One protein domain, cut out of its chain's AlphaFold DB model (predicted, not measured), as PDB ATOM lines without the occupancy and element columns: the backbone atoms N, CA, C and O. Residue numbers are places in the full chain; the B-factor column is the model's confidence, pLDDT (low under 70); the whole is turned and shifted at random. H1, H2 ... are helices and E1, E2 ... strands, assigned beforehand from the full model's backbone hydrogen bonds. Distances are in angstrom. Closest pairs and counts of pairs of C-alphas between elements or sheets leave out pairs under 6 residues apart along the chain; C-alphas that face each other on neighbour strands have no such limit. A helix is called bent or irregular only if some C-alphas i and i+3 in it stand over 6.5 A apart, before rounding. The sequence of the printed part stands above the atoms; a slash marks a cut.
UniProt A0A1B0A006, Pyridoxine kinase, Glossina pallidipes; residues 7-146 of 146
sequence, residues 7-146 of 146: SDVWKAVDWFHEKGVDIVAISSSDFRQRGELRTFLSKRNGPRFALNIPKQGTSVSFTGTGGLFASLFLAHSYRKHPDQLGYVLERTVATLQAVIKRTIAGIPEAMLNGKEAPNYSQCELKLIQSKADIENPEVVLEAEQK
ATOM      1  N   SER A   7     202.264 137.725 197.037       94.81
ATOM      2  CA  SER A   7     201.481 137.545 198.269       94.81
ATOM      3  C   SER A   7     199.991 137.836 198.059       94.81
ATOM      4  O   SER A   7     199.146 137.111 198.582       94.81
ATOM      5  N   ASP A   8     199.648 138.858 197.266       95.62
ATOM      6  CA  ASP A   8     198.249 139.166 196.944       95.62
ATOM      7  C   ASP A   8     197.594 138.045 196.129       95.62
ATOM      8  O   ASP A   8     196.416 137.749 196.335       95.62
ATOM      9  N   VAL A   9     198.352 137.406 195.227       96.94
ATOM     10  CA  VAL A   9     197.864 136.250 194.467       96.94
ATOM     11  C   VAL A   9     197.570 135.086 195.398       96.94
ATOM     12  O   VAL A   9     196.478 134.527 195.325       96.94
ATOM     13  N   TRP A  10     198.487 134.751 196.308       97.06
ATOM     14  CA  TRP A  10     198.267 133.647 197.243       97.06
ATOM     15  C   TRP A  10     197.062 133.882 198.155       97.06
ATOM     16  O   TRP A  10     196.261 132.972 198.327       97.06
ATOM     17  N   LYS A  11     196.836 135.117 198.622       96.81
ATOM     18  CA  LYS A  11     195.611 135.472 199.364       96.81
ATOM     19  C   LYS A  11     194.340 135.275 198.533       96.81
ATOM     20  O   LYS A  11     193.330 134.807 199.052       96.81
ATOM     21  N   ALA A  12     194.367 135.638 197.249       96.88
ATOM     22  CA  ALA A  12     193.231 135.422 196.354       96.88
ATOM     23  C   ALA A  12     192.986 133.924 196.098       96.88
ATOM     24  O   ALA A  12     191.840 133.483 196.073       96.88
ATOM     25  N   VAL A  13     194.055 133.140 195.948       97.44
ATOM     26  CA  VAL A  13     194.003 131.676 195.825       97.44
ATOM     27  C   VAL A  13     193.405 131.039 197.083       97.44
ATOM     28  O   VAL A  13     192.493 130.222 196.974       97.44
ATOM     29  N   ASP A  14     193.853 131.455 198.269       97.38
ATOM     30  CA  ASP A  14     193.329 130.979 199.553       97.38
ATOM     31  C   ASP A  14     191.835 131.265 199.691       97.38
ATOM     32  O   ASP A  14     191.066 130.370 200.045       97.38
ATOM     33  N   TRP A  15     191.395 132.459 199.289       97.50
ATOM     34  CA  TRP A  15     189.975 132.805 199.259       97.50
ATOM     35  C   TRP A  15     189.148 131.833 198.397       97.50
ATOM     36  O   TRP A  15     188.057 131.429 198.798       97.50
ATOM     37  N   PHE A  16     189.651 131.396 197.234       98.06
ATOM     38  CA  PHE A  16     188.965 130.382 196.419       98.06
ATOM     39  C   PHE A  16     188.933 129.008 197.103       98.06
ATOM     40  O   PHE A  16     187.904 128.325 197.070       98.06
ATOM     41  N   HIS A  17     190.023 128.605 197.752       98.19
ATOM     42  CA  HIS A  17     190.076 127.348 198.500       98.19
ATOM     43  C   HIS A  17     189.111 127.332 199.694       98.19
ATOM     44  O   HIS A  17     188.450 126.319 199.934       98.19
ATOM     45  N   GLU A  18     188.962 128.454 200.403       97.81
ATOM     46  CA  GLU A  18     187.963 128.633 201.468       97.81
ATOM     47  C   GLU A  18     186.527 128.461 200.952       97.81
ATOM     48  O   GLU A  18     185.658 127.977 201.678       97.81
ATOM     49  N   LYS A  19     186.275 128.788 199.677       97.75
ATOM     50  CA  LYS A  19     184.988 128.563 198.996       97.75
ATOM     51  C   LYS A  19     184.799 127.139 198.469       97.75
ATOM     52  O   LYS A  19     183.760 126.849 197.883       97.75
ATOM     53  N   GLY A  20     185.760 126.245 198.694       97.12
ATOM     54  CA  GLY A  20     185.654 124.839 198.313       97.12
ATOM     55  C   GLY A  20     186.272 124.484 196.965       97.12
ATOM     56  O   GLY A  20     186.167 123.331 196.558       97.12
ATOM     57  N   VAL A  21     186.936 125.422 196.284       97.69
ATOM     58  CA  VAL A  21     187.636 125.122 195.029       97.69
ATOM     59  C   VAL A  21     188.884 124.297 195.338       97.69
ATOM     60  O   VAL A  21     189.765 124.751 196.067       97.69
ATOM     61  N   ASP A  22     188.962 123.078 194.803       95.06
ATOM     62  CA  ASP A  22     190.082 122.174 195.087       95.06
ATOM     63  C   ASP A  22     191.366 122.608 194.371       95.06
ATOM     64  O   ASP A  22     192.415 122.707 194.995       95.06
ATOM     65  N   ILE A  23     191.278 122.945 193.082       95.50
ATOM     66  CA  ILE A  23     192.422 123.372 192.271       95.50
ATOM     67  C   ILE A  23     192.166 124.776 191.732       95.50
ATOM     68  O   ILE A  23     191.162 125.020 191.064       95.50
ATOM     69  N   VAL A  24     193.093 125.695 191.993       97.25
ATOM     70  CA  VAL A  24     193.042 127.084 191.522       97.25
ATOM     71  C   VAL A  24     194.260 127.350 190.650       97.25
ATOM     72  O   VAL A  24     195.392 127.204 191.104       97.25
ATOM     73  N   ALA A  25     194.025 127.765 189.405       97.00
ATOM     74  CA  ALA A  25     195.066 128.172 188.470       97.00
ATOM     75  C   ALA A  25     194.899 129.653 188.110       97.00
ATOM     76  O   ALA A  25     193.853 130.065 187.608       97.00
ATOM     77  N   ILE A  26     195.940 130.450 188.336       96.88
ATOM     78  CA  ILE A  26     196.027 131.840 187.884       96.88
ATOM     79  C   ILE A  26     196.914 131.849 186.647       96.88
ATOM     80  O   ILE A  26     198.133 131.822 186.770       96.88
ATOM     81  N   SER A  27     196.295 131.862 185.467       94.62
ATOM     82  CA  SER A  27     196.961 131.649 184.171       94.62
ATOM     83  C   SER A  27     198.054 132.667 183.835       94.62
ATOM     84  O   SER A  27     198.999 132.345 183.119       94.62
ATOM     85  N   SER A  28     197.932 133.906 184.319       92.81
ATOM     86  CA  SER A  28     198.985 134.918 184.233       92.81
ATOM     87  C   SER A  28     198.755 136.049 185.236       92.81
ATOM     88  O   SER A  28     197.629 136.343 185.634       92.81
ATOM     89  N   SER A  29     199.837 136.689 185.655       93.50
ATOM     90  CA  SER A  29     199.871 137.870 186.513       93.50
ATOM     91  C   SER A  29     201.056 138.733 186.093       93.50
ATOM     92  O   SER A  29     202.137 138.212 185.821       93.50
ATOM     93  N   ASP A  30     200.848 140.045 186.023       91.12
ATOM     94  CA  ASP A  30     201.879 141.016 185.648       91.12
ATOM     95  C   ASP A  30     202.262 141.836 186.887       91.12
ATOM     96  O   ASP A  30     201.529 142.731 187.317       91.12
ATOM     97  N   PHE A  31     203.412 141.511 187.483       89.25
ATOM     98  CA  PHE A  31     203.973 142.245 188.624       89.25
ATOM     99  C   PHE A  31     204.903 143.382 188.193       89.25
ATOM    100  O   PHE A  31     205.749 143.821 188.968       89.25
ATOM    101  N   ARG A  32     204.761 143.873 186.953       79.31
ATOM    102  CA  ARG A  32     205.609 144.918 186.357       79.31
ATOM    103  C   ARG A  32     207.082 144.521 186.235       79.31
ATOM    104  O   ARG A  32     207.935 145.388 186.043       79.31
ATOM    105  N   GLN A  33     207.383 143.226 186.305       78.56
ATOM    106  CA  GLN A  33     208.690 142.708 185.936       78.56
ATOM    107  C   GLN A  33     208.816 142.771 184.412       78.56
ATOM    108  O   GLN A  33     207.948 142.311 183.668       78.56
ATOM    109  N   ARG A  34     209.874 143.421 183.925       80.25
ATOM    110  CA  ARG A  34     210.002 143.717 182.498       80.25
ATOM    111  C   ARG A  34     210.134 142.421 181.697       80.25
ATOM    112  O   ARG A  34     211.133 141.729 181.815       80.25
ATOM    113  N   GLY A  35     209.152 142.158 180.834       86.00
ATOM    114  CA  GLY A  35     209.189 141.046 179.881       86.00
ATOM    115  C   GLY A  35     208.754 139.693 180.444       86.00
ATOM    116  O   GLY A  35     208.789 138.716 179.705       86.00
ATOM    117  N   GLU A  36     208.295 139.629 181.694       91.06
ATOM    118  CA  GLU A  36     207.863 138.382 182.328       91.06
ATOM    119  C   GLU A  36     206.453 138.509 182.903       91.06
ATOM    120  O   GLU A  36     206.041 139.553 183.409       91.06
ATOM    121  N   LEU A  37     205.708 137.417 182.805       93.81
ATOM    122  CA  LEU A  37     204.459 137.173 183.510       93.81
ATOM    123  C   LEU A  37     204.686 136.016 184.476       93.81
ATOM    124  O   LEU A  37     205.582 135.200 184.273       93.81
ATOM    125  N   ARG A  38     203.844 135.894 185.497       95.31
ATOM    126  CA  ARG A  38     203.888 134.753 186.413       95.31
ATOM    127  C   ARG A  38     202.551 134.033 186.433       95.31
ATOM    128  O   ARG A  38     201.512 134.680 186.521       95.31
ATOM    129  N   THR A  39     202.568 132.712 186.327       96.69
ATOM    130  CA  THR A  39     201.384 131.864 186.519       96.69
ATOM    131  C   THR A  39     201.484 131.149 187.856       96.69
ATOM    132  O   THR A  39     202.584 130.886 188.346       96.69
ATOM    133  N   PHE A  40     200.334 130.799 188.420       97.38
ATOM    134  CA  PHE A  40     200.242 130.118 189.706       97.38
ATOM    135  C   PHE A  40     199.281 128.944 189.631       97.38
ATOM    136  O   PHE A  40     198.288 128.993 188.906       97.38
ATOM    137  N   LEU A  41     199.566 127.907 190.406       97.12
ATOM    138  CA  LEU A  41     198.717 126.737 190.555       97.12
ATOM    139  C   LEU A  41     198.737 126.284 192.010       97.12
ATOM    140  O   LEU A  41     199.797 126.189 192.618       97.12
ATOM    141  N   SER A  42     197.569 125.989 192.562       96.62
ATOM    142  CA  SER A  42     197.433 125.526 193.938       96.62
ATOM    143  C   SER A  42     196.379 124.448 194.043       96.62
ATOM    144  O   SER A  42     195.309 124.566 193.442       96.62
ATOM    145  N   LYS A  43     196.674 123.429 194.847       95.25
ATOM    146  CA  LYS A  43     195.702 122.449 195.323       95.25
ATOM    147  C   LYS A  43     195.394 122.710 196.789       95.25
ATOM    148  O   LYS A  43     196.299 122.939 197.593       95.25
ATOM    149  N   ARG A  44     194.119 122.642 197.157       95.44
ATOM    150  CA  ARG A  44     193.668 122.790 198.537       95.44
ATOM    151  C   ARG A  44     194.319 121.708 199.398       95.44
ATOM    152  O   ARG A  44     194.240 120.529 199.073       95.44
ATOM    153  N   ASN A  45     194.961 122.112 200.497       92.19
ATOM    154  CA  ASN A  45     195.737 121.218 201.371       92.19
ATOM    155  C   ASN A  45     196.799 120.388 200.618       92.19
ATOM    156  O   ASN A  45     197.116 119.270 201.016       92.19
ATOM    157  N   GLY A  46     197.310 120.917 199.506       92.38
ATOM    158  CA  GLY A  46     198.259 120.248 198.631       92.38
ATOM    159  C   GLY A  46     199.367 121.191 198.164       92.38
ATOM    160  O   GLY A  46     199.556 122.265 198.741       92.38
ATOM    161  N   PRO A  47     200.124 120.791 197.132       93.94
ATOM    162  CA  PRO A  47     201.258 121.568 196.665       93.94
ATOM    163  C   PRO A  47     200.822 122.860 195.962       93.94
ATOM    164  O   PRO A  47     199.755 122.934 195.337       93.94
ATOM    165  N   ARG A  48     201.700 123.861 196.035       96.06
ATOM    166  CA  ARG A  48     201.609 125.129 195.313       96.06
ATOM    167  C   ARG A  48     202.775 125.246 194.352       96.06
ATOM    168  O   ARG A  48     203.889 124.845 194.673       96.06
ATOM    169  N   PHE A  49     202.509 125.818 193.189       97.06
ATOM    170  CA  PHE A  49     203.498 126.031 192.147       97.06
ATOM    171  C   PHE A  49     203.382 127.437 191.577       97.06
ATOM    172  O   PHE A  49     202.280 127.967 191.409       97.06
ATOM    173  N   ALA A  50     204.522 128.018 191.226       97.00
ATOM    174  CA  ALA A  50     204.597 129.226 190.422       97.00
ATOM    175  C   ALA A  50     205.564 129.018 189.255       97.00
ATOM    176  O   ALA A  50     206.539 128.284 189.370       97.00
ATOM    177  N   LEU A  51     205.312 129.688 188.136       96.44
ATOM    178  CA  LEU A  51     206.170 129.600 186.959       96.44
ATOM    179  C   LEU A  51     206.283 130.972 186.296       96.44
ATOM    180  O   LEU A  51     205.267 131.627 186.043       96.44
ATOM    181  N   ASN A  52     207.515 131.399 186.022       95.12
ATOM    182  CA  ASN A  52     207.779 132.603 185.242       95.12
ATOM    183  C   ASN A  52     207.637 132.271 183.757       95.12
ATOM    184  O   ASN A  52     208.171 131.277 183.274       95.12
ATOM    185  N   ILE A  53     206.898 133.107 183.039       94.75
ATOM    186  CA  ILE A  53     206.561 132.931 181.634       94.75
ATOM    187  C   ILE A  53     207.037 134.171 180.874       94.75
ATOM    188  O   ILE A  53     206.649 135.285 181.240       94.75
ATOM    189  N   PRO A  54     207.814 134.030 179.790       93.69
ATOM    190  CA  PRO A  54     208.197 135.177 178.986       93.69
ATOM    191  C   PRO A  54     206.964 135.800 178.318       93.69
ATOM    192  O   PRO A  54     206.111 135.124 177.733       93.69
ATOM    193  N   LYS A  55     206.864 137.126 178.394       92.00
ATOM    194  CA  LYS A  55     205.821 137.895 177.717       92.00
ATOM    195  C   LYS A  55     206.172 137.986 176.236       92.00
ATOM    196  O   LYS A  55     207.208 138.534 175.873       92.00
ATOM    197  N   GLN A  56     205.296 137.475 175.379       90.06
ATOM    198  CA  GLN A  56     205.472 137.517 173.927       90.06
ATOM    199  C   GLN A  56     204.497 138.515 173.290       90.06
ATOM    200  O   GLN A  56     203.373 138.663 173.762       90.06
ATOM    201  N   GLY A  57     204.920 139.184 172.210       81.25
ATOM    202  CA  GLY A  57     204.057 140.085 171.437       81.25
ATOM    203  C   GLY A  57     203.625 141.335 172.210       81.25
ATOM    204  O   GLY A  57     202.440 141.592 172.348       81.25
ATOM    205  N   THR A  58     204.568 142.127 172.728       79.06
ATOM    206  CA  THR A  58     204.292 143.284 173.611       79.06
ATOM    207  C   THR A  58     203.468 144.417 172.983       79.06
ATOM    208  O   THR A  58     202.953 145.259 173.714       79.06
ATOM    209  N   SER A  59     203.347 144.446 171.658       80.38
ATOM    210  CA  SER A  59     202.609 145.433 170.857       80.38
ATOM    211  C   SER A  59     201.258 144.927 170.343       80.38
ATOM    212  O   SER A  59     200.497 145.697 169.761       80.38
ATOM    213  N   VAL A  60     200.943 143.646 170.559       84.31
ATOM    214  CA  VAL A  60     199.721 142.998 170.075       84.31
ATOM    215  C   VAL A  60     199.006 142.285 171.219       84.31
ATOM    216  O   VAL A  60     199.600 141.911 172.225       84.31
ATOM    217  N   SER A  61     197.694 142.120 171.097       87.12
ATOM    218  CA  SER A  61     196.890 141.381 172.072       87.12
ATOM    219  C   SER A  61     196.273 140.161 171.410       87.12
ATOM    220  O   SER A  61     195.804 140.240 170.275       87.12
ATOM    221  N   PHE A  62     196.260 139.049 172.140       90.56
ATOM    222  CA  PHE A  62     195.676 137.788 171.697       90.56
ATOM    223  C   PHE A  62     194.377 137.532 172.451       90.56
ATOM    224  O   PHE A  62     194.306 137.707 173.670       90.56
ATOM    225  N   THR A  63     193.363 137.072 171.735       91.19
ATOM    226  CA  THR A  63     192.104 136.577 172.295       91.19
ATOM    227  C   THR A  63     192.141 135.046 172.356       91.19
ATOM    228  O   THR A  63     192.944 134.391 171.696       91.19
ATOM    229  N   GLY A  64     191.323 134.442 173.224       91.81
ATOM    230  CA  GLY A  64     191.200 132.979 173.313       91.81
ATOM    231  C   GLY A  64     192.319 132.237 174.063       91.81
ATOM    232  O   GLY A  64     192.146 131.059 174.371       91.81
ATOM    233  N   THR A  65     193.415 132.898 174.453       95.00
ATOM    234  CA  THR A  65     194.526 132.273 175.209       95.00
ATOM    235  C   THR A  65     194.079 131.670 176.544       95.00
ATOM    236  O   THR A  65     194.556 130.602 176.915       95.00
ATOM    237  N   GLY A  66     193.120 132.294 177.236       95.56
ATOM    238  CA  GLY A  66     192.528 131.745 178.462       95.56
ATOM    239  C   GLY A  66     191.718 130.464 178.229       95.56
ATOM    240  O   GLY A  66     191.822 129.521 179.011       95.56
ATOM    241  N   GLY A  67     190.963 130.392 177.126       96.88
ATOM    242  CA  GLY A  67     190.224 129.183 176.740       96.88
ATOM    243  C   GLY A  67     191.161 128.040 176.340       96.88
ATOM    244  O   GLY A  67     190.961 126.895 176.751       96.88
ATOM    245  N   LEU A  68     192.232 128.367 175.612       97.50
ATOM    246  CA  LEU A  68     193.298 127.422 175.289       97.50
ATOM    247  C   LEU A  68     193.999 126.913 176.558       97.50
ATOM    248  O   LEU A  68     194.128 125.703 176.722       97.50
ATOM    249  N   PHE A  69     194.386 127.805 177.478       97.88
ATOM    250  CA  PHE A  69     194.992 127.434 178.762       97.88
ATOM    251  C   PHE A  69     194.108 126.449 179.531       97.88
ATOM    252  O   PHE A  69     194.580 125.386 179.918       97.88
ATOM    253  N   ALA A  70     192.820 126.764 179.713       97.38
ATOM    254  CA  ALA A  70     191.898 125.905 180.454       97.38
ATOM    255  C   ALA A  70     191.736 124.519 179.801       97.38
ATOM    256  O   ALA A  70     191.734 123.504 180.495       97.38
ATOM    257  N   SER A  71     191.657 124.469 178.467       97.25
ATOM    258  CA  SER A  71     191.512 123.215 177.712       97.25
ATOM    259  C   SER A  71     192.757 122.328 177.820       97.25
ATOM    260  O   SER A  71     192.649 121.128 178.071       97.25
ATOM    261  N   LEU A  72     193.945 122.922 177.680       96.81
ATOM    262  CA  LEU A  72     195.226 122.230 177.838       96.81
ATOM    263  C   LEU A  72     195.425 121.747 179.274       96.81
ATOM    264  O   LEU A  72     195.786 120.591 179.491       96.81
ATOM    265  N   PHE A  73     195.130 122.608 180.250       95.88
ATOM    266  CA  PHE A  73     195.212 122.278 181.666       95.88
ATOM    267  C   PHE A  73     194.329 121.075 182.004       95.88
ATOM    268  O   PHE A  73     194.791 120.135 182.650       95.88
ATOM    269  N   LEU A  74     193.084 121.056 181.513       95.00
ATOM    270  CA  LEU A  74     192.171 119.929 181.681       95.00
ATOM    271  C   LEU A  74     192.729 118.647 181.045       95.00
ATOM    272  O   LEU A  74     192.757 117.602 181.695       95.00
ATOM    273  N   ALA A  75     193.208 118.722 179.800       94.31
ATOM    274  CA  ALA A  75     193.750 117.568 179.087       94.31
ATOM    275  C   ALA A  75     194.980 116.970 179.793       94.31
ATOM    276  O   ALA A  75     195.076 115.750 179.954       94.31
ATOM    277  N   HIS A  76     195.912 117.808 180.251       93.00
ATOM    278  CA  HIS A  76     197.091 117.355 180.990       93.00
ATOM    279  C   HIS A  76     196.742 116.845 182.392       93.00
ATOM    280  O   HIS A  76     197.319 115.841 182.811       93.00
ATOM    281  N   SER A  77     195.769 117.462 183.072       90.81
ATOM    282  CA  SER A  77     195.270 116.993 184.371       90.81
ATOM    283  C   SER A  77     194.608 115.621 184.272       90.81
ATOM    284  O   SER A  77     194.819 114.784 185.137       90.81
ATOM    285  N   TYR A  78     193.840 115.354 183.211       88.25
ATOM    286  CA  TYR A  78     193.178 114.059 183.025       88.25
ATOM    287  C   TYR A  78     194.171 112.923 182.749       88.25
ATOM    288  O   TYR A  78     193.991 111.794 183.195       88.25
ATOM    289  N   ARG A  79     195.240 113.211 182.000       76.75
ATOM    290  CA  ARG A  79     196.225 112.202 181.583       76.75
ATOM    291  C   ARG A  79     197.167 111.749 182.701       76.75
ATOM    292  O   ARG A  79     197.922 110.800 182.474       76.75
ATOM    293  N   LYS A  80     197.210 112.437 183.844       73.12
ATOM    294  CA  LYS A  80     198.197 112.208 184.909       73.12
ATOM    295  C   LYS A  80     197.571 112.234 186.295       73.12
ATOM    296  O   LYS A  80     196.460 112.706 186.489       73.12
ATOM    297  N   HIS A  81     198.303 111.689 187.263       64.75
ATOM    298  CA  HIS A  81     197.839 111.658 188.641       64.75
ATOM    299  C   HIS A  81     197.723 113.082 189.223       64.75
ATOM    300  O   HIS A  81     198.567 113.930 188.913       64.75
ATOM    301  N   PRO A  82     196.748 113.326 190.122       60.62
ATOM    302  CA  PRO A  82     196.532 114.615 190.794       60.62
ATOM    303  C   PRO A  82     197.728 115.169 191.581       60.62
ATOM    304  O   PRO A  82     197.660 116.298 192.064       60.62
ATOM    305  N   ASP A  83     198.788 114.379 191.750       67.62
ATOM    306  CA  ASP A  83     199.985 114.728 192.515       67.62
ATOM    307  C   ASP A  83     201.107 115.289 191.620       67.62
ATOM    308  O   ASP A  83     202.156 115.690 192.108       67.62
ATOM    309  N   GLN A  84     200.879 115.374 190.302       84.50
ATOM    310  CA  GLN A  84     201.835 115.898 189.314       84.50
ATOM    311  C   GLN A  84     201.418 117.275 188.773       84.50
ATOM    312  O   GLN A  84     201.520 117.556 187.582       84.50
ATOM    313  N   LEU A  85     200.927 118.155 189.646       90.44
ATOM    314  CA  LEU A  85     200.417 119.469 189.239       90.44
ATOM    315  C   LEU A  85     201.486 120.389 188.629       90.44
ATOM    316  O   LEU A  85     201.168 121.118 187.692       90.44
ATOM    317  N   GLY A  86     202.745 120.312 189.079       93.31
ATOM    318  CA  GLY A  86     203.862 121.018 188.435       93.31
ATOM    319  C   GLY A  86     203.991 120.645 186.953       93.31
ATOM    320  O   GLY A  86     203.896 121.510 186.088       93.31
ATOM    321  N   TYR A  87     204.027 119.343 186.654       93.00
ATOM    322  CA  TYR A  87     204.058 118.810 185.284       93.00
ATOM    323  C   TYR A  87     202.875 119.290 184.426       93.00
ATOM    324  O   TYR A  87     203.034 119.603 183.241       93.00
ATOM    325  N   VAL A  88     201.671 119.345 185.005       94.69
ATOM    326  CA  VAL A  88     200.477 119.853 184.312       94.69
ATOM    327  C   VAL A  88     200.656 121.328 183.946       94.69
ATOM    328  O   VAL A  88     200.386 121.707 182.802       94.69
ATOM    329  N   LEU A  89     201.126 122.152 184.888       95.88
ATOM    330  CA  LEU A  89     201.357 123.579 184.671       95.88
ATOM    331  C   LEU A  89     202.408 123.816 183.583       95.88
ATOM    332  O   LEU A  89     202.155 124.561 182.638       95.88
ATOM    333  N   GLU A  90     203.549 123.139 183.686       96.81
ATOM    334  CA  GLU A  90     204.677 123.250 182.759       96.81
ATOM    335  C   GLU A  90     204.266 122.949 181.317       96.81
ATOM    336  O   GLU A  90     204.553 123.730 180.413       96.81
ATOM    337  N   ARG A  91     203.529 121.857 181.081       96.56
ATOM    338  CA  ARG A  91     203.098 121.464 179.725       96.56
ATOM    339  C   ARG A  91     202.010 122.357 179.159       96.56
ATOM    340  O   ARG A  91     202.026 122.663 177.965       96.56
ATOM    341  N   THR A  92     201.100 122.804 180.021       97.06
ATOM    342  CA  THR A  92     200.076 123.786 179.656       97.06
ATOM    343  C   THR A  92     200.740 125.073 179.173       97.06
ATOM    344  O   THR A  92     200.421 125.573 178.093       97.06
ATOM    345  N   VAL A  93     201.708 125.583 179.940       97.50
ATOM    346  CA  VAL A  93     202.443 126.806 179.605       97.50
ATOM    347  C   VAL A  93     203.337 126.611 178.388       97.50
ATOM    348  O   VAL A  93     203.317 127.465 177.507       97.50
ATOM    349  N   ALA A  94     204.065 125.497 178.291       97.50
ATOM    350  CA  ALA A  94     204.911 125.181 177.143       97.50
ATOM    351  C   ALA A  94     204.109 125.205 175.834       97.50
ATOM    352  O   ALA A  94     204.470 125.909 174.888       97.50
ATOM    353  N   THR A  95     202.960 124.523 175.811       97.62
ATOM    354  CA  THR A  95     202.065 124.519 174.649       97.62
ATOM    355  C   THR A  95     201.547 125.922 174.336       97.62
ATOM    356  O   THR A  95     201.599 126.366 173.189       97.62
ATOM    357  N   LEU A  96     201.059 126.649 175.349       97.38
ATOM    358  CA  LEU A  96     200.523 127.998 175.167       97.38
ATOM    359  C   LEU A  96     201.586 128.951 174.597       97.38
ATOM    360  O   LEU A  96     201.304 129.704 173.666       97.38
ATOM    361  N   GLN A  97     202.815 128.889 175.110       97.25
ATOM    362  CA  GLN A  97     203.946 129.684 174.632       97.25
ATOM    363  C   GLN A  97     204.333 129.334 173.192       97.25
ATOM    364  O   GLN A  97     204.608 130.244 172.410       97.25
ATOM    365  N   ALA A  98     204.313 128.052 172.817       97.62
ATOM    366  CA  ALA A  98     204.587 127.616 171.448       97.62
ATOM    367  C   ALA A  98     203.512 128.104 170.461       97.62
ATOM    368  O   ALA A  98     203.839 128.631 169.395       97.62
ATOM    369  N   VAL A  99     202.232 128.015 170.839       97.88
ATOM    370  CA  VAL A  99     201.110 128.520 170.031       97.88
ATOM    371  C   VAL A  99     201.207 130.035 169.846       97.88
ATOM    372  O   VAL A  99     201.053 130.524 168.725       97.88
ATOM    373  N   ILE A 100     201.486 130.790 170.914       96.19
ATOM    374  CA  ILE A 100     201.657 132.249 170.831       96.19
ATOM    375  C   ILE A 100     202.855 132.589 169.936       96.19
ATOM    376  O   ILE A 100     202.713 133.404 169.025       96.19
ATOM    377  N   LYS A 101     203.992 131.905 170.105       95.94
ATOM    378  CA  LYS A 101     205.193 132.104 169.281       95.94
ATOM    379  C   LYS A 101     204.908 131.870 167.800       95.94
ATOM    380  O   LYS A 101     205.283 132.686 166.960       95.94
ATOM    381  N   ARG A 102     204.202 130.784 167.469       96.62
ATOM    382  CA  ARG A 102     203.798 130.484 166.087       96.62
ATOM    383  C   ARG A 102     202.792 131.491 165.544       96.62
ATOM    384  O   ARG A 102     202.834 131.812 164.360       96.62
ATOM    385  N   THR A 103     201.916 132.003 166.399       95.69
ATOM    386  CA  THR A 103     200.967 133.053 166.023       95.69
ATOM    387  C   THR A 103     201.699 134.341 165.671       95.69
ATOM    388  O   THR A 103     201.478 134.869 164.587       95.69
ATOM    389  N   ILE A 104     202.649 134.777 166.503       95.00
ATOM    390  CA  ILE A 104     203.489 135.958 166.258       95.00
ATOM    391  C   ILE A 104     204.287 135.836 164.962       95.00
ATOM    392  O   ILE A 104     204.355 136.800 164.209       95.00
ATOM    393  N   ALA A 105     204.847 134.661 164.670       94.56
ATOM    394  CA  ALA A 105     205.603 134.436 163.436       94.56
ATOM    395  C   ALA A 105     204.769 134.649 162.155       94.56
ATOM    396  O   ALA A 105     205.333 134.872 161.089       94.56
ATOM    397  N   GLY A 106     203.436 134.573 162.251       91.56
ATOM    398  CA  GLY A 106     202.517 134.872 161.152       91.56
ATOM    399  C   GLY A 106     202.019 136.320 161.107       91.56
ATOM    400  O   GLY A 106     201.249 136.646 160.205       91.56
ATOM    401  N   ILE A 107     202.404 137.171 162.065       92.31
ATOM    402  CA  ILE A 107     201.998 138.580 162.124       92.31
ATOM    403  C   ILE A 107     203.028 139.438 161.368       92.31
ATOM    404  O   ILE A 107     204.230 139.277 161.595       92.31
ATOM    405  N   PRO A 108     202.597 140.381 160.508       91.56
ATOM    406  CA  PRO A 108     203.496 141.316 159.840       91.56
ATOM    407  C   PRO A 108     204.363 142.119 160.815       91.56
ATOM    408  O   PRO A 108     203.890 142.638 161.829       91.56
ATOM    409  N   GLU A 109     205.636 142.302 160.466       89.81
ATOM    410  CA  GLU A 109     206.601 143.015 161.309       89.81
ATOM    411  C   GLU A 109     206.185 144.472 161.581       89.81
ATOM    412  O   GLU A 109     206.403 145.000 162.671       89.81
ATOM    413  N   ALA A 110     205.529 145.124 160.615       88.50
ATOM    414  CA  ALA A 110     205.011 146.480 160.777       88.50
ATOM    415  C   ALA A 110     203.996 146.584 161.931       88.50
ATOM    416  O   ALA A 110     204.046 147.545 162.701       88.50
ATOM    417  N   MET A 111     203.145 145.569 162.116       88.38
ATOM    418  CA  MET A 111     202.215 145.493 163.244       88.38
ATOM    419  C   MET A 111     202.938 145.192 164.559       88.38
ATOM    420  O   MET A 111     202.672 145.837 165.571       88.38
ATOM    421  N   LEU A 112     203.903 144.266 164.551       86.88
ATOM    422  CA  LEU A 112     204.697 143.945 165.744       86.88
ATOM    423  C   LEU A 112     205.536 145.137 166.230       86.88
ATOM    424  O   LEU A 112     205.755 145.289 167.428       86.88
ATOM    425  N   ASN A 113     205.953 146.019 165.327       87.69
ATOM    426  CA  ASN A 113     206.684 147.239 165.664       87.69
ATOM    427  C   ASN A 113     205.765 148.444 165.942       87.69
ATOM    428  O   ASN A 113     206.264 149.551 166.137       87.69
ATOM    429  N   GLY A 114     204.439 148.258 165.940       84.25
ATOM    430  CA  GLY A 114     203.458 149.323 166.183       84.25
ATOM    431  C   GLY A 114     203.399 150.394 165.088       84.25
ATOM    432  O   GLY A 114     202.855 151.471 165.318       84.25
ATOM    433  N   LYS A 115     203.972 150.121 163.907       86.44
ATOM    434  CA  LYS A 115     203.912 151.007 162.732       86.44
ATOM    435  C   LYS A 115     202.559 150.917 162.021       86.44
ATOM    436  O   LYS A 115     202.168 151.863 161.348       86.44
ATOM    437  N   GLU A 116     201.856 149.800 162.190       86.25
ATOM    438  CA  GLU A 116     200.504 149.568 161.681       86.25
ATOM    439  C   GLU A 116     199.542 149.217 162.818       86.25
ATOM    440  O   GLU A 116     199.937 148.658 163.844       86.25
ATOM    441  N   ALA A 117     198.263 149.549 162.629       82.12
ATOM    442  CA  ALA A 117     197.224 149.236 163.600       82.12
ATOM    443  C   ALA A 117     197.043 147.710 163.746       82.12
ATOM    444  O   ALA A 117     197.126 146.986 162.750       82.12
ATOM    445  N   PRO A 118     196.741 147.200 164.956       80.56
ATOM    446  CA  PRO A 118     196.505 145.780 165.156       80.56
ATOM    447  C   PRO A 118     195.312 145.282 164.329       80.56
ATOM    448  O   PRO A 118     194.183 145.731 164.521       80.56
ATOM    449  N   ASN A 119     195.540 144.313 163.445       85.62
ATOM    450  CA  ASN A 119     194.478 143.555 162.795       85.62
ATOM    451  C   ASN A 119     194.195 142.269 163.583       85.62
ATOM    452  O   ASN A 119     194.981 141.321 163.541       85.62
ATOM    453  N   TYR A 120     193.047 142.212 164.263       84.75
ATOM    454  CA  TYR A 120     192.664 141.070 165.099       84.75
ATOM    455  C   TYR A 120     192.649 139.732 164.349       84.75
ATOM    456  O   TYR A 120     193.076 138.731 164.910       84.75
ATOM    457  N   SER A 121     192.262 139.717 163.067       87.62
ATOM    458  CA  SER A 121     192.250 138.481 162.263       87.62
ATOM    459  C   SER A 121     193.647 137.876 162.070       87.62
ATOM    460  O   SER A 121     193.795 136.660 161.942       87.62
ATOM    461  N   GLN A 122     194.691 138.710 162.082       87.12
ATOM    462  CA  GLN A 122     196.077 138.256 161.982       87.12
ATOM    463  C   GLN A 122     196.635 137.793 163.334       87.12
ATOM    464  O   GLN A 122     197.545 136.966 163.359       87.12
ATOM    465  N   CYS A 123     196.041 138.253 164.437       90.88
ATOM    466  CA  CYS A 123     196.375 137.849 165.803       90.88
ATOM    467  C   CYS A 123     195.640 136.578 166.273       90.88
ATOM    468  O   CYS A 123     195.856 136.144 167.404       90.88
ATOM    469  N   GLU A 124     194.784 135.978 165.439       95.00
ATOM    470  CA  GLU A 124     194.091 134.727 165.766       95.00
ATOM    471  C   GLU A 124     195.069 133.560 165.943       95.00
ATOM    472  O   GLU A 124     195.978 133.346 165.127       95.00
ATOM    473  N   LEU A 125     194.846 132.773 167.001       97.00
ATOM    474  CA  LEU A 125     195.741 131.693 167.415       97.00
ATOM    475  C   LEU A 125     195.913 130.643 166.308       97.00
ATOM    476  O   LEU A 125     194.948 130.069 165.799       97.00
ATOM    477  N   LYS A 126     197.166 130.317 165.976       97.06
ATOM    478  CA  LYS A 126     197.522 129.329 164.939       97.06
ATOM    479  C   LYS A 126     197.450 127.893 165.462       97.06
ATOM    480  O   LYS A 126     198.451 127.175 165.491       97.06
ATOM    481  N   LEU A 127     196.264 127.481 165.918       97.88
ATOM    482  CA  LEU A 127     196.038 126.189 166.580       97.88
ATOM    483  C   LEU A 127     196.340 124.993 165.670       97.88
ATOM    484  O   LEU A 127     197.091 124.106 166.066       97.88
ATOM    485  N   ILE A 128     195.814 124.990 164.440       97.56
ATOM    486  CA  ILE A 128     196.005 123.887 163.478       97.56
ATOM    487  C   ILE A 128     197.497 123.691 163.183       97.56
ATOM    488  O   ILE A 128     198.007 122.575 163.202       97.56
ATOM    489  N   GLN A 129     198.212 124.792 162.967       98.06
ATOM    490  CA  GLN A 129     199.645 124.790 162.682       98.06
ATOM    491  C   GLN A 129     200.486 124.414 163.909       98.06
ATOM    492  O   GLN A 129     201.654 124.074 163.764       98.06
ATOM    493  N   SER A 130     199.904 124.486 165.107       98.38
ATOM    494  CA  SER A 130     200.555 124.154 166.378       98.38
ATOM    495  C   SER A 130     200.131 122.789 166.917       98.38
ATOM    496  O   SER A 130     200.385 122.486 168.079       98.38
ATOM    497  N   LYS A 131     199.493 121.948 166.089       98.19
ATOM    498  CA  LYS A 131     199.071 120.593 166.466       98.19
ATOM    499  C   LYS A 131     200.208 119.799 167.121       98.19
ATOM    500  O   LYS A 131     199.994 119.204 168.169       98.19
ATOM    501  N   ALA A 132     201.400 119.808 166.520       97.94
ATOM    502  CA  ALA A 132     202.535 119.036 167.022       97.94
ATOM    503  C   ALA A 132     202.956 119.474 168.434       97.94
ATOM    504  O   ALA A 132     203.200 118.617 169.277       97.94
ATOM    505  N   ASP A 133     202.974 120.781 168.713       97.69
ATOM    506  CA  ASP A 133     203.313 121.316 170.038       97.69
ATOM    507  C   ASP A 133     202.209 121.041 171.068       97.69
ATOM    508  O   ASP A 133     202.505 120.849 172.242       97.69
ATOM    509  N   ILE A 134     200.942 120.994 170.635       97.31
ATOM    510  CA  ILE A 134     199.803 120.621 171.489       97.31
ATOM    511  C   ILE A 134     199.872 119.142 171.880       97.31
ATOM    512  O   ILE A 134     199.620 118.786 173.030       97.31
ATOM    513  N   GLU A 135     200.207 118.268 170.933       95.38
ATOM    514  CA  GLU A 135     200.330 116.831 171.187       95.38
ATOM    515  C   GLU A 135     201.590 116.507 172.003       95.38
ATOM    516  O   GLU A 135     201.542 115.684 172.922       95.38
ATOM    517  N   ASN A 136     202.707 117.170 171.689       95.19
ATOM    518  CA  ASN A 136     204.031 116.886 172.233       95.19
ATOM    519  C   ASN A 136     204.733 118.174 172.698       95.19
ATOM    520  O   ASN A 136     205.681 118.623 172.051       95.19
ATOM    521  N   PRO A 137     204.306 118.770 173.827       95.00
ATOM    522  CA  PRO A 137     204.917 120.000 174.305       95.00
ATOM    523  C   PRO A 137     206.358 119.785 174.759       95.00
ATOM    524  O   PRO A 137     206.642 118.906 175.584       95.00
ATOM    525  N   GLU A 138     207.242 120.639 174.248       96.88
ATOM    526  CA  GLU A 138     208.629 120.774 174.680       96.88
ATOM    527  C   GLU A 138     208.686 121.660 175.931       96.88
ATOM    528  O   GLU A 138     208.470 122.871 175.877       96.88
ATOM    529  N   VAL A 139     208.927 121.040 177.087       96.19
ATOM    530  CA  VAL A 139     209.000 121.752 178.368       96.19
ATOM    531  C   VAL A 139     210.411 122.293 178.553       96.19
ATOM    532  O   VAL A 139     211.356 121.522 178.675       96.19
ATOM    533  N   VAL A 140     210.527 123.620 178.587       95.06
ATOM    534  CA  VAL A 140     211.796 124.343 178.799       95.06
ATOM    535  C   VAL A 140     211.777 125.236 180.043       95.06
ATOM    536  O   VAL A 140     212.794 125.829 180.389       95.06
ATOM    537  N   LEU A 141     210.617 125.369 180.689       94.56
ATOM    538  CA  LEU A 141     210.423 126.145 181.910       94.56
ATOM    539  C   LEU A 141     209.929 125.191 182.997       94.56
ATOM    540  O   LEU A 141     208.966 124.462 182.759       94.56
ATOM    541  N   GLU A 142     210.566 125.222 184.164       94.75
ATOM    542  CA  GLU A 142     210.251 124.350 185.301       94.75
ATOM    543  C   GLU A 142     209.495 125.113 186.387       94.75
ATOM    544  O   GLU A 142     209.823 126.259 186.712       94.75
ATOM    545  N   ALA A 143     208.461 124.483 186.943       95.69
ATOM    546  CA  ALA A 143     207.642 125.076 187.986       95.69
ATOM    547  C   ALA A 143     208.369 125.065 189.336       95.69
ATOM    548  O   ALA A 143     208.841 124.037 189.815       95.69
ATOM    549  N   GLU A 144     208.385 126.217 190.000       95.94
ATOM    550  CA  GLU A 144     208.896 126.362 191.358       95.94
ATOM    551  C   GLU A 144     207.818 125.915 192.349       95.94
ATOM    552  O   GLU A 144     206.722 126.486 192.370       95.94
ATOM    553  N   GLN A 145     208.124 124.922 193.184       94.38
ATOM    554  CA  GLN A 145     207.260 124.553 194.302       94.38
ATOM    555  C   GLN A 145     207.358 125.606 195.417       94.38
ATOM    556  O   GLN A 145     208.457 126.028 195.778       94.38
ATOM    557  N   LYS A 146     206.207 126.031 195.941       91.50
ATOM    558  CA  LYS A 146     206.064 127.099 196.940       91.50
ATOM    559  C   LYS A 146     205.619 126.584 198.298       91.50
ATOM    560  O   LYS A 146     204.896 125.561 198.331       91.50
TER     561      LYS A 146
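AT A GLANCE: This is residues 7 to 146 of the 146 residues of the protein "Pyridoxine kinase" of Glossina pallidipes (UniProt A0A1B0A006). A small sheet of three strands lies between helices: the helical hairpin of H2 and long H3 covers one face, and H1 packs on the other. H3 runs on past the sheet, H5 packs on its residues 95 to 102, and H4 with the loop of residues 113 to 127 makes the far end. The printed part has 140 residues with five named helices and three named strands, along the chain H1 E1 E2 E3 H2 H3 H4 H5; the sheet's order is E1 E2 E3, antiparallel, and the class is mixed. The whole is compact, with a radius of gyration of the C-alphas of 15.9 A, yet only just elongated, spanning 49 by 32 by 25 A.

HOW THE PARTS SIT: H1, residues 7 to 18, is on the sheet of E1, residues 23 to 29, E2, residues 36 to 43, and E3, residues 48 to 54, at a height over the sheet of 9.2 A; its closest C-alpha pair with E1 is Val 13 and Val 24, 6.4 A. The strands form a meander, each the antiparallel neighbour of the one before. N 26 and O 40 are 2.8 A apart between E1 and E2, and N 39 and O 51 are 2.9 A apart between E2 and E3, both within hydrogen-bond range. H2, residues 65 to 78, and H3, residues 85 to 105, form a helical hairpin; they touch, closest at the C-alphas of His 76 and Val 88, 5.4 A, at a tilt of 37 degrees, only just steep, opposite ways. These make three layers, helices on both faces of a sheet: H2 and H3 on one face, H1 on the other. H3 has a height over the sheet of 9.5 A; its closest C-alpha pair with E3 is Phe 49 and Gly 86, 6.2 A. H4, residues 109 to 112, touches no helix. H5, residues 128 to 135, touches H3, closest at the C-alphas of Thr 95 and Ile 134, 5.5 A, at a shallow tilt of 22 degrees, opposite ways. Every O i to N i+4 pair is within hydrogen-bond range in H1, H2 and H3; in H5 2 of 4 are, and H4 is too short for such a pair.

IN THESE COORDINATES: H1 begins at C-alpha 7, (201.481, 137.545, 198.269), and is 16.5 A long from first to last C-alpha. E1, E2 and E3 measure 17.3 A, 23.9 A and 20.3 A. H2 measures 19.9 A, H3 30.3 A, H4 4.9 A and H5 11.3 A. H5 is irregular, with C-alphas 129 and 132 7.8 A apart, and ends at C-alpha 135, (200.330, 116.831, 171.187).

THE WHOLE: The C-alphas farthest apart are those of Asn 45 and Lys 115, 49.5 A. The printed part has no cut. The link from H4 to H5 is long, 15 residues. Residues 49 to 50 of E3 pair antiparallel with residues 144 to 145. The mean pLDDT of the printed part is 92.6; residues 81 to 83 are under 70.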